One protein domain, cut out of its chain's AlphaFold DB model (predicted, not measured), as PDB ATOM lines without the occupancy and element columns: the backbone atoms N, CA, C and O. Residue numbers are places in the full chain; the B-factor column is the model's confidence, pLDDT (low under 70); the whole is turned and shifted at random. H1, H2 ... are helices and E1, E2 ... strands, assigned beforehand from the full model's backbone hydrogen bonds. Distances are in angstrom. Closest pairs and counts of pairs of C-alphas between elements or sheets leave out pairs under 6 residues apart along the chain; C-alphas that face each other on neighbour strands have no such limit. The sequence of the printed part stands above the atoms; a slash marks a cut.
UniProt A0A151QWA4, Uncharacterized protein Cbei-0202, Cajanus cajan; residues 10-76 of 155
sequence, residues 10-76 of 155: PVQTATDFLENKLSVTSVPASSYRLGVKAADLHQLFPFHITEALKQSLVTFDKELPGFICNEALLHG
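AT A GLANCE: This is residues 10 to 76 of the 155 residues of the protein "Uncharacterized protein Cbei-0202" of Cajanus cajan (UniProt A0A151QWA4). A long helix, H2, makes one side of the model, and a small sheet of three short strands stands away from it, with the short helix H1 between them. One long unnamed stretch, the wide loop of residues 20 to 35, joins H1 to E2, while the links from E2 to H2 and from H2 to E3 are short. The printed part has 67 residues, in the order E1, H1, E2, H2, E3; the sheet order is E2 E1 E3, mixed. The class is mixed, helices and strands, with 33 residues, under half, in named elements. The whole is compact, with a radius of gyration of the C-alphas of 11.7 A, and rounded, spanning 30 by 28 by 20 A.

HOW THE PARTS SIT: E1, residues 10 to 13, is the inner strand. E3, residues 73 to 75, is its antiparallel neighbour at 155 degrees, with N 12 and O 74 3.0 A apart, within hydrogen-bond range. E2, residues 36 to 38, is its parallel neighbour at 61 degrees, with N 11 and O 37 2.8 A apart, within hydrogen-bond range. The pairing is staggered: E1 pairs with E2 over residues 10 to 11 and with E3 over 11 to 13. H1, residues 14 to 19, is on the sheet, and its height over the sheet is 5.6 A, taken from a local plane fitted to just 6 C-alphas of the sheet. It stands up from the sheet at 46 degrees and lies only just over E1, with 3 of its C-alphas falling there. E1, H1 and E2 form a strand-helix-strand unit, two parallel neighbour strands with a helix between. H2, residues 47 to 63, is not on the sheet. H1 and H2 only just touch, with 3 pairs of C-alphas within 8 A, the closest those of Leu 18 and Lys 54 at 5.9 A; H2 does so with residues 54 to 57 alone. They run opposite ways at a steep tilt of 59 degrees. In H1 and H2 every O i to N i+4 pair is within hydrogen-bond range.

IN THESE COORDINATES: E1 begins at C-alpha 10 (-46.078, -3.732, 36.241) and is 10.7 A long; H1 is 8.7 A, E2 6.9 A and E3 6.3 A. H2 is 24.5 A long, from C-alpha 47 (-30.664, -5.728, 45.545) to C-alpha 63 (-39.885, -28.464, 45.542).

THE WHOLE: The two C-alphas farthest apart, those of Leu 34 and Lys 62, are 32.4 A apart. The printed part has no cut. The link from H1 to E2, 16 residues, is long. Residue 25 is under 70 in pLDDT; the mean of the printed part is 94.0.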
ATOM      1  N   PRO A  10     -47.307  -3.271  36.872       95.56
ATOM      2  CA  PRO A  10     -46.078  -3.732  36.241       95.56
ATOM      3  C   PRO A  10     -45.910  -5.236  36.463       95.56
ATOM      4  O   PRO A  10     -46.125  -5.724  37.572       95.56
ATOM      5  N   VAL A  11     -45.510  -5.956  35.420       96.25
ATOM      6  CA  VAL A  11     -45.284  -7.403  35.466       96.25
ATOM      7  C   VAL A  11     -43.997  -7.788  34.743       96.25
ATOM      8  O   VAL A  11     -43.549  -7.076  33.845       96.25
ATOM      9  N   GLN A  12     -43.439  -8.941  35.091       95.69
ATOM     10  CA  GLN A  12     -42.303  -9.561  34.405       95.69
ATOM     11  C   GLN A  12     -42.464 -11.077  34.462       95.69
ATOM     12  O   GLN A  12     -42.957 -11.599  35.463       95.69
ATOM     13  N   THR A  13     -42.095 -11.801  33.405       95.56
ATOM     14  CA  THR A  13     -42.127 -13.266  33.482       95.56
ATOM     15  C   THR A  13     -41.084 -13.750  34.489       95.56
ATOM     16  O   THR A  13     -40.042 -13.118  34.674       95.56
ATOM     17  N   ALA A  14     -41.355 -14.870  35.159       95.81
ATOM     18  CA  ALA A  14     -40.432 -15.423  36.147       95.81
ATOM     19  C   ALA A  14     -39.061 -15.747  35.523       95.81
ATOM     20  O   ALA A  14     -38.030 -15.523  36.154       95.81
ATOM     21  N   THR A  15     -39.039 -16.205  34.268       94.69
ATOM     22  CA  THR A  15     -37.810 -16.470  33.505       94.69
ATOM     23  C   THR A  15     -37.001 -15.196  33.250       94.69
ATOM     24  O   THR A  15     -35.818 -15.151  33.579       94.69
ATOM     25  N   ASP A  16     -37.639 -14.129  32.761       94.69
ATOM     26  CA  ASP A  16     -36.998 -12.825  32.542       94.69
ATOM     27  C   ASP A  16     -36.466 -12.225  33.851       94.69
ATOM     28  O   ASP A  16     -35.360 -11.675  33.889       94.69
ATOM     29  N   PHE A  17     -37.227 -12.366  34.940       95.88
ATOM     30  CA  PHE A  17     -36.808 -11.913  36.262       95.88
ATOM     31  C   PHE A  17     -35.552 -12.653  36.743       95.88
ATOM     32  O   PHE A  17     -34.603 -12.026  37.204       95.88
ATOM     33  N   LEU A  18     -35.490 -13.977  36.585       95.88
ATOM     34  CA  LEU A  18     -34.315 -14.767  36.967       95.88
ATOM     35  C   LEU A  18     -33.083 -14.440  36.112       95.88
ATOM     36  O   LEU A  18     -31.966 -14.400  36.629       95.88
ATOM     37  N   GLU A  19     -33.279 -14.162  34.825       94.81
ATOM     38  CA  GLU A  19     -32.197 -13.863  33.884       94.81
ATOM     39  C   GLU A  19     -31.735 -12.397  33.890       94.81
ATOM     40  O   GLU A  19     -30.778 -12.070  33.186       94.81
ATOM     41  N   ASN A  20     -32.355 -11.519  34.688       94.38
ATOM     42  CA  ASN A  20     -32.144 -10.063  34.651       94.38
ATOM     43  C   ASN A  20     -32.401  -9.450  33.261       94.38
ATOM     44  O   ASN A  20     -31.611  -8.638  32.769       94.38
ATOM     45  N   LYS A  21     -33.483  -9.854  32.595       93.19
ATOM     46  CA  LYS A  21     -33.831  -9.379  31.248       93.19
ATOM     47  C   LYS A  21     -35.278  -8.925  31.186       93.19
ATOM     48  O   LYS A  21     -36.083  -9.250  32.043       93.19
ATOM     49  N   LEU A  22     -35.606  -8.180  30.139       91.12
ATOM     50  CA  LEU A  22     -36.980  -7.871  29.764       91.12
ATOM     51  C   LEU A  22     -37.125  -8.188  28.275       91.12
ATOM     52  O   LEU A  22     -36.949  -7.318  27.423       91.12
ATOM     53  N   SER A  23     -37.315  -9.468  27.971       84.81
ATOM     54  CA  SER A  23     -37.363  -9.987  26.603       84.81
ATOM     55  C   SER A  23     -38.785  -9.995  26.044       84.81
ATOM     56  O   SER A  23     -38.987  -9.835  24.838       84.81
ATOM     57  N   VAL A  24     -39.783 -10.131  26.920       75.31
ATOM     58  CA  VAL A  24     -41.180 -10.300  26.526       75.31
ATOM     59  C   VAL A  24     -41.879  -8.948  26.355       75.31
ATOM     60  O   VAL A  24     -42.115  -8.216  27.315       75.31
ATOM     61  N   THR A  25     -42.275  -8.631  25.120       69.94
ATOM     62  CA  THR A  25     -43.113  -7.457  24.802       69.94
ATOM     63  C   THR A  25     -44.613  -7.744  24.927       69.94
ATOM     64  O   THR A  25     -45.386  -6.827  25.197       69.94
ATOM     65  N   SER A  26     -45.023  -9.009  24.777       81.75
ATOM     66  CA  SER A  26     -46.404  -9.480  24.944       81.75
ATOM     67  C   SER A  26     -46.511 -10.388  26.165       81.75
ATOM     68  O   SER A  26     -46.096 -11.542  26.120       81.75
ATOM     69  N   VAL A  27     -47.074  -9.870  27.251       88.56
ATOM     70  CA  VAL A  27     -47.169 -10.584  28.532       88.56
ATOM     71  C   VAL A  27     -48.227 -11.702  28.496       88.56
ATOM     72  O   VAL A  27     -49.245 -11.543  27.816       88.56
ATOM     73  N   PRO A  28     -48.023 -12.816  29.229       92.06
ATOM     74  CA  PRO A  28     -49.048 -13.835  29.446       92.06
ATOM     75  C   PRO A  28     -50.359 -13.264  30.005       92.06
ATOM     76  O   PRO A  28     -50.393 -12.178  30.592       92.06
ATOM     77  N   ALA A  29     -51.450 -14.021  29.850       92.12
ATOM     78  CA  ALA A  29     -52.751 -13.636  30.385       92.12
ATOM     79  C   ALA A  29     -52.699 -13.467  31.914       92.12
ATOM     80  O   ALA A  29     -52.054 -14.236  32.622       92.12
ATOM     81  N   SER A  30     -53.421 -12.471  32.430       94.81
ATOM     82  CA  SER A  30     -53.499 -12.196  33.863       94.81
ATOM     83  C   SER A  30     -54.945 -12.123  34.339       94.81
ATOM     84  O   SER A  30     -55.813 -11.589  33.652       94.81
ATOM     85  N   SER A  31     -55.195 -12.615  35.554       95.56
ATOM     86  CA  SER A  31     -56.472 -12.441  36.255       95.56
ATOM     87  C   SER A  31     -56.709 -10.998  36.728       95.56
ATOM     88  O   SER A  31     -57.837 -10.644  37.083       95.56
ATOM     89  N   TYR A  32     -55.671 -10.153  36.729       95.88
ATOM     90  CA  TYR A  32     -55.774  -8.755  37.123       95.88
ATOM     91  C   TYR A  32     -56.506  -7.929  36.058       95.88
ATOM     92  O   TYR A  32     -56.009  -7.695  34.957       95.88
ATOM     93  N   ARG A  33     -57.716  -7.471  36.398       95.19
ATOM     94  CA  ARG A  33     -58.681  -6.915  35.432       95.19
ATOM     95  C   ARG A  33     -58.364  -5.507  34.932       95.19
ATOM     96  O   ARG A  33     -58.894  -5.122  33.898       95.19
ATOM     97  N   LEU A  34     -57.548  -4.742  35.658       95.44
ATOM     98  CA  LEU A  34     -57.210  -3.359  35.288       95.44
ATOM     99  C   LEU A  34     -56.028  -3.284  34.308       95.44
ATOM    100  O   LEU A  34     -55.636  -2.200  33.895       95.44
ATOM    101  N   GLY A  35     -55.501  -4.438  33.891       94.44
ATOM    102  CA  GLY A  35     -54.444  -4.536  32.895       94.44
ATOM    103  C   GLY A  35     -53.051  -4.654  33.502       94.44
ATOM    104  O   GLY A  35     -52.785  -4.283  34.647       94.44
ATOM    105  N   VAL A  36     -52.147  -5.198  32.696       95.19
ATOM    106  CA  VAL A  36     -50.756  -5.457  33.064       95.19
ATOM    107  C   VAL A  36     -49.821  -4.887  32.005       95.19
ATOM    108  O   VAL A  36     -50.175  -4.811  30.828       95.19
ATOM    109  N   LYS A  37     -48.619  -4.489  32.419       94.00
ATOM    110  CA  LYS A  37     -47.595  -3.940  31.527       94.00
ATOM    111  C   LYS A  37     -46.228  -4.522  31.855       94.00
ATOM    112  O   LYS A  37     -45.820  -4.490  33.012       94.00
ATOM    113  N   ALA A  38     -45.516  -5.001  30.838       94.94
ATOM    114  CA  ALA A  38     -44.141  -5.466  30.989       94.94
ATOM    115  C   ALA A  38     -43.247  -4.351  31.564       94.94
ATOM    116  O   ALA A  38     -43.226  -3.233  31.040       94.94
ATOM    117  N   ALA A  39     -42.522  -4.647  32.640       94.56
ATOM    118  CA  ALA A  39     -41.582  -3.736  33.279       94.56
ATOM    119  C   ALA A  39     -40.469  -4.518  33.988       94.56
ATOM    120  O   ALA A  39     -40.668  -5.652  34.407       94.56
ATOM    121  N   ASP A  40     -39.304  -3.897  34.157       94.12
ATOM    122  CA  ASP A  40     -38.178  -4.499  34.873       94.12
ATOM    123  C   ASP A  40     -38.365  -4.402  36.399       94.12
ATOM    124  O   ASP A  40     -38.098  -3.358  37.001       94.12
ATOM    125  N   LEU A  41     -38.828  -5.486  37.033       95.44
ATOM    126  CA  LEU A  41     -39.163  -5.518  38.462       95.44
ATOM    127  C   LEU A  41     -37.939  -5.441  39.387       95.44
ATOM    128  O   LEU A  41     -38.113  -5.181  40.578       95.44
ATOM    129  N   HIS A  42     -36.709  -5.569  38.876       94.25
ATOM    130  CA  HIS A  42     -35.487  -5.394  39.678       94.25
ATOM    131  C   HIS A  42     -35.370  -3.988  40.275       94.25
ATOM    132  O   HIS A  42     -34.681  -3.797  41.273       94.25
ATOM    133  N   GLN A  43     -36.067  -3.012  39.686       93.25
ATOM    134  CA  GLN A  43     -36.090  -1.623  40.139       93.25
ATOM    135  C   GLN A  43     -37.042  -1.385  41.324       93.25
ATOM    136  O   GLN A  43     -37.046  -0.290  41.883       93.25
ATOM    137  N   LEU A  44     -37.862  -2.375  41.708       93.06
ATOM    138  CA  LEU A  44     -38.843  -2.230  42.791       93.06
ATOM    139  C   LEU A  44     -38.234  -2.341  44.185       93.06
ATOM    140  O   LEU A  44     -38.730  -1.707  45.117       93.06
ATOM    141  N   PHE A  45     -37.188  -3.151  44.339       92.44
ATOM    142  CA  PHE A  45     -36.631  -3.478  45.644       92.44
ATOM    143  C   PHE A  45     -35.113  -3.283  45.684       92.44
ATOM    144  O   PHE A  45     -34.440  -3.376  44.656       92.44
ATOM    145  N   PRO A  46     -34.535  -3.059  46.876       95.19
ATOM    146  CA  PRO A  46     -33.096  -3.163  47.066       95.19
ATOM    147  C   PRO A  46     -32.561  -4.525  46.607       95.19
ATOM    148  O   PRO A  46     -33.218  -5.549  46.788       95.19
ATOM    149  N   PHE A  47     -31.323  -4.541  46.106       95.31
ATOM    150  CA  PHE A  47     -30.664  -5.728  45.545       95.31
ATOM    151  C   PHE A  47     -30.815  -6.999  46.398       95.31
ATOM    152  O   PHE A  47     -31.128  -8.058  45.868       95.31
ATOM    153  N   HIS A  48     -30.658  -6.897  47.720       97.12
ATOM    154  CA  HIS A  48     -30.750  -8.056  48.614       97.12
ATOM    155  C   HIS A  48     -32.145  -8.707  48.638       97.12
ATOM    156  O   HIS A  48     -32.233  -9.925  48.763       97.12
ATOM    157  N   ILE A  49     -33.224  -7.928  48.497       96.19
ATOM    158  CA  ILE A  49     -34.594  -8.462  48.415       96.19
ATOM    159  C   ILE A  49     -34.795  -9.134  47.060       96.19
ATOM    160  O   ILE A  49     -35.301 -10.249  46.995       96.19
ATOM    161  N   THR A  50     -34.358  -8.481  45.984       96.00
ATOM    162  CA  THR A  50     -34.447  -9.021  44.624       96.00
ATOM    163  C   THR A  50     -33.715 -10.359  44.503       96.00
ATOM    164  O   THR A  50     -34.273 -11.317  43.974       96.00
ATOM    165  N   GLU A  51     -32.508 -10.473  45.059       97.44
ATOM    166  CA  GLU A  51     -31.766 -11.737  45.076       97.44
ATOM    167  C   GLU A  51     -32.437 -12.799  45.952       97.44
ATOM    168  O   GLU A  51     -32.530 -13.953  45.536       97.44
ATOM    169  N   ALA A  52     -32.975 -12.427  47.120       97.75
ATOM    170  CA  ALA A  52     -33.740 -13.358  47.946       97.75
ATOM    171  C   ALA A  52     -34.953 -13.924  47.186       97.75
ATOM    172  O   ALA A  52     -35.150 -15.136  47.178       97.75
ATOM    173  N   LEU A  53     -35.704 -13.075  46.474       96.88
ATOM    174  CA  LEU A  53     -36.836 -13.500  45.644       96.88
ATOM    175  C   LEU A  53     -36.408 -14.479  44.545       96.88
ATOM    176  O   LEU A  53     -37.062 -15.503  44.358       96.88
ATOM    177  N   LYS A  54     -35.292 -14.222  43.850       97.31
ATOM    178  CA  LYS A  54     -34.765 -15.156  42.840       97.31
ATOM    179  C   LYS A  54     -34.432 -16.518  43.440       97.31
ATOM    180  O   LYS A  54     -34.823 -17.541  42.883       97.31
ATOM    181  N   GLN A  55     -33.740 -16.538  44.579       97.81
ATOM    182  CA  GLN A  55     -33.406 -17.790  45.264       97.81
ATOM    183  C   GLN A  55     -34.664 -18.538  45.721       97.81
ATOM    184  O   GLN A  55     -34.730 -19.761  45.582       97.81
ATOM    185  N   SER A  56     -35.681 -17.822  46.208       97.38
ATOM    186  CA  SER A  56     -36.975 -18.411  46.561       97.38
ATOM    187  C   SER A  56     -37.676 -19.039  45.358       97.38
ATOM    188  O   SER A  56     -38.113 -20.179  45.463       97.38
ATOM    189  N   LEU A  57     -37.726 -18.365  44.204       97.31
ATOM    190  CA  LEU A  57     -38.322 -18.921  42.980       97.31
ATOM    191  C   LEU A  57     -37.619 -20.211  42.535       97.31
ATOM    192  O   LEU A  57     -38.280 -21.207  42.254       97.31
ATOM    193  N   VAL A  58     -36.281 -20.220  42.526       97.00
ATOM    194  CA  VAL A  58     -35.486 -21.413  42.179       97.00
ATOM    195  C   VAL A  58     -35.704 -22.547  43.183       97.00
ATOM    196  O   VAL A  58     -35.698 -23.717  42.808       97.00
ATOM    197  N   THR A  59     -35.875 -22.222  44.464       97.94
ATOM    198  CA  THR A  59     -36.156 -23.218  45.506       97.94
ATOM    199  C   THR A  59     -37.550 -23.808  45.329       97.94
ATOM    200  O   THR A  59     -37.689 -25.029  45.329       97.94
ATOM    201  N   PHE A  60     -38.559 -22.971  45.078       97.69
ATOM    202  CA  PHE A  60     -39.918 -23.439  44.829       97.69
ATOM    203  C   PHE A  60     -40.021 -24.326  43.599       97.69
ATOM    204  O   PHE A  60     -40.723 -25.322  43.665       97.69
ATOM    205  N   ASP A  61     -39.298 -24.053  42.517       97.44
ATOM    206  CA  ASP A  61     -39.332 -24.935  41.344       97.44
ATOM    207  C   ASP A  61     -38.685 -26.309  41.596       97.44
ATOM    208  O   ASP A  61     -39.107 -27.313  41.027       97.44
ATOM    209  N   LYS A  62     -37.712 -26.395  42.514       97.19
ATOM    210  CA  LYS A  62     -37.152 -27.688  42.952       97.19
ATOM    211  C   LYS A  62     -38.143 -28.494  43.790       97.19
ATOM    212  O   LYS A  62     -38.176 -29.716  43.674       97.19
ATOM    213  N   GLU A  63     -38.900 -27.826  44.657       97.81
ATOM    214  CA  GLU A  63     -39.885 -28.464  45.542       97.81
ATOM    215  C   GLU A  63     -41.214 -28.753  44.828       97.81
ATOM    216  O   GLU A  63     -41.886 -29.742  45.123       97.81
ATOM    217  N   LEU A  64     -41.574 -27.907  43.864       96.69
ATOM    218  CA  LEU A  64     -42.804 -27.929  43.082       96.69
ATOM    219  C   LEU A  64     -42.446 -27.812  41.591       96.69
ATOM    220  O   LEU A  64     -42.522 -26.722  41.025       96.69
ATOM    221  N   PRO A  65     -42.059 -28.916  40.929       95.50
ATOM    222  CA  PRO A  65     -41.667 -28.883  39.524       95.50
ATOM    223  C   PRO A  65     -42.736 -28.243  38.632       95.50
ATOM    224  O   PRO A  65     -43.892 -28.674  38.630       95.50
ATOM    225  N   GLY A  66     -42.340 -27.231  37.856       93.88
ATOM    226  CA  GLY A  66     -43.246 -26.457  37.006       93.88
ATOM    227  C   GLY A  66     -43.768 -25.176  37.658       93.88
ATOM    228  O   GLY A  66     -44.592 -24.489  37.055       93.88
ATOM    229  N   PHE A  67     -43.281 -24.831  38.857       95.69
ATOM    230  CA  PHE A  67     -43.530 -23.533  39.481       95.69
ATOM    231  C   PHE A  67     -43.025 -22.384  38.597       95.69
ATOM    232  O   PHE A  67     -43.671 -21.340  38.507       95.69
ATOM    233  N   ILE A  68     -41.895 -22.585  37.908       95.38
ATOM    234  CA  ILE A  68     -41.404 -21.670  36.876       95.38
ATOM    235  C   ILE A  68     -41.749 -22.237  35.496       95.38
ATOM    236  O   ILE A  68     -41.329 -23.328  35.117       95.38
ATOM    237  N   CYS A  69     -42.475 -21.457  34.699       91.81
ATOM    238  CA  CYS A  69     -42.768 -21.766  33.304       91.81
ATOM    239  C   CYS A  69     -42.848 -20.481  32.465       91.81
ATOM    240  O   CYS A  69     -42.788 -19.371  32.997       91.81
ATOM    241  N   ASN A  70     -43.019 -20.617  31.148       86.19
ATOM    242  CA  ASN A  70     -43.106 -19.469  30.232       86.19
ATOM    243  C   ASN A  70     -44.323 -18.561  30.496       86.19
ATOM    244  O   ASN A  70     -44.335 -17.409  30.071       86.19
ATOM    245  N   GLU A  71     -45.338 -19.077  31.187       90.75
ATOM    246  CA  GLU A  71     -46.565 -18.355  31.541       90.75
ATOM    247  C   GLU A  71     -46.520 -17.791  32.969       90.75
ATOM    248  O   GLU A  71     -47.390 -17.005  33.346       90.75
ATOM    249  N   ALA A  72     -45.504 -18.157  33.764       94.44
ATOM    250  CA  ALA A  72     -45.353 -17.692  35.133       94.44
ATOM    251  C   ALA A  72     -45.058 -16.187  35.141       94.44
ATOM    252  O   ALA A  72     -44.030 -15.728  34.636       94.44
ATOM    253  N   LEU A  73     -45.980 -15.423  35.724       95.31
ATOM    254  CA  LEU A  73     -45.964 -13.969  35.717       95.31
ATOM    255  C   LEU A  73     -45.799 -13.445  37.141       95.31
ATOM    256  O   LEU A  73     -46.618 -13.735  38.011       95.31
ATOM    257  N   LEU A  74     -44.750 -12.659  37.367       96.06
ATOM    258  CA  LEU A  74     -44.579 -11.889  38.589       96.06
ATOM    259  C   LEU A  74     -45.314 -10.566  38.428       96.06
ATOM    260  O   LEU A  74     -45.053  -9.807  37.490       96.06
ATOM    261  N   HIS A  75     -46.222 -10.290  39.353       96.00
ATOM    262  CA  HIS A  75     -46.863  -8.988  39.489       96.00
ATOM    263  C   HIS A  75     -46.009  -8.070  40.356       96.00
ATOM    264  O   HIS A  75     -45.086  -8.523  41.027       96.00
ATOM    265  N   GLY A  76     -46.291  -6.768  40.298       93.31
ATOM    266  CA  GLY A  76     -45.603  -5.759  41.096       93.31
ATOM    267  C   GLY A  76     -45.723  -5.970  42.613       93.31
ATOM    268  O   GLY A  76     -45.941  -7.059  43.127       93.31
TER     269      GLY A  76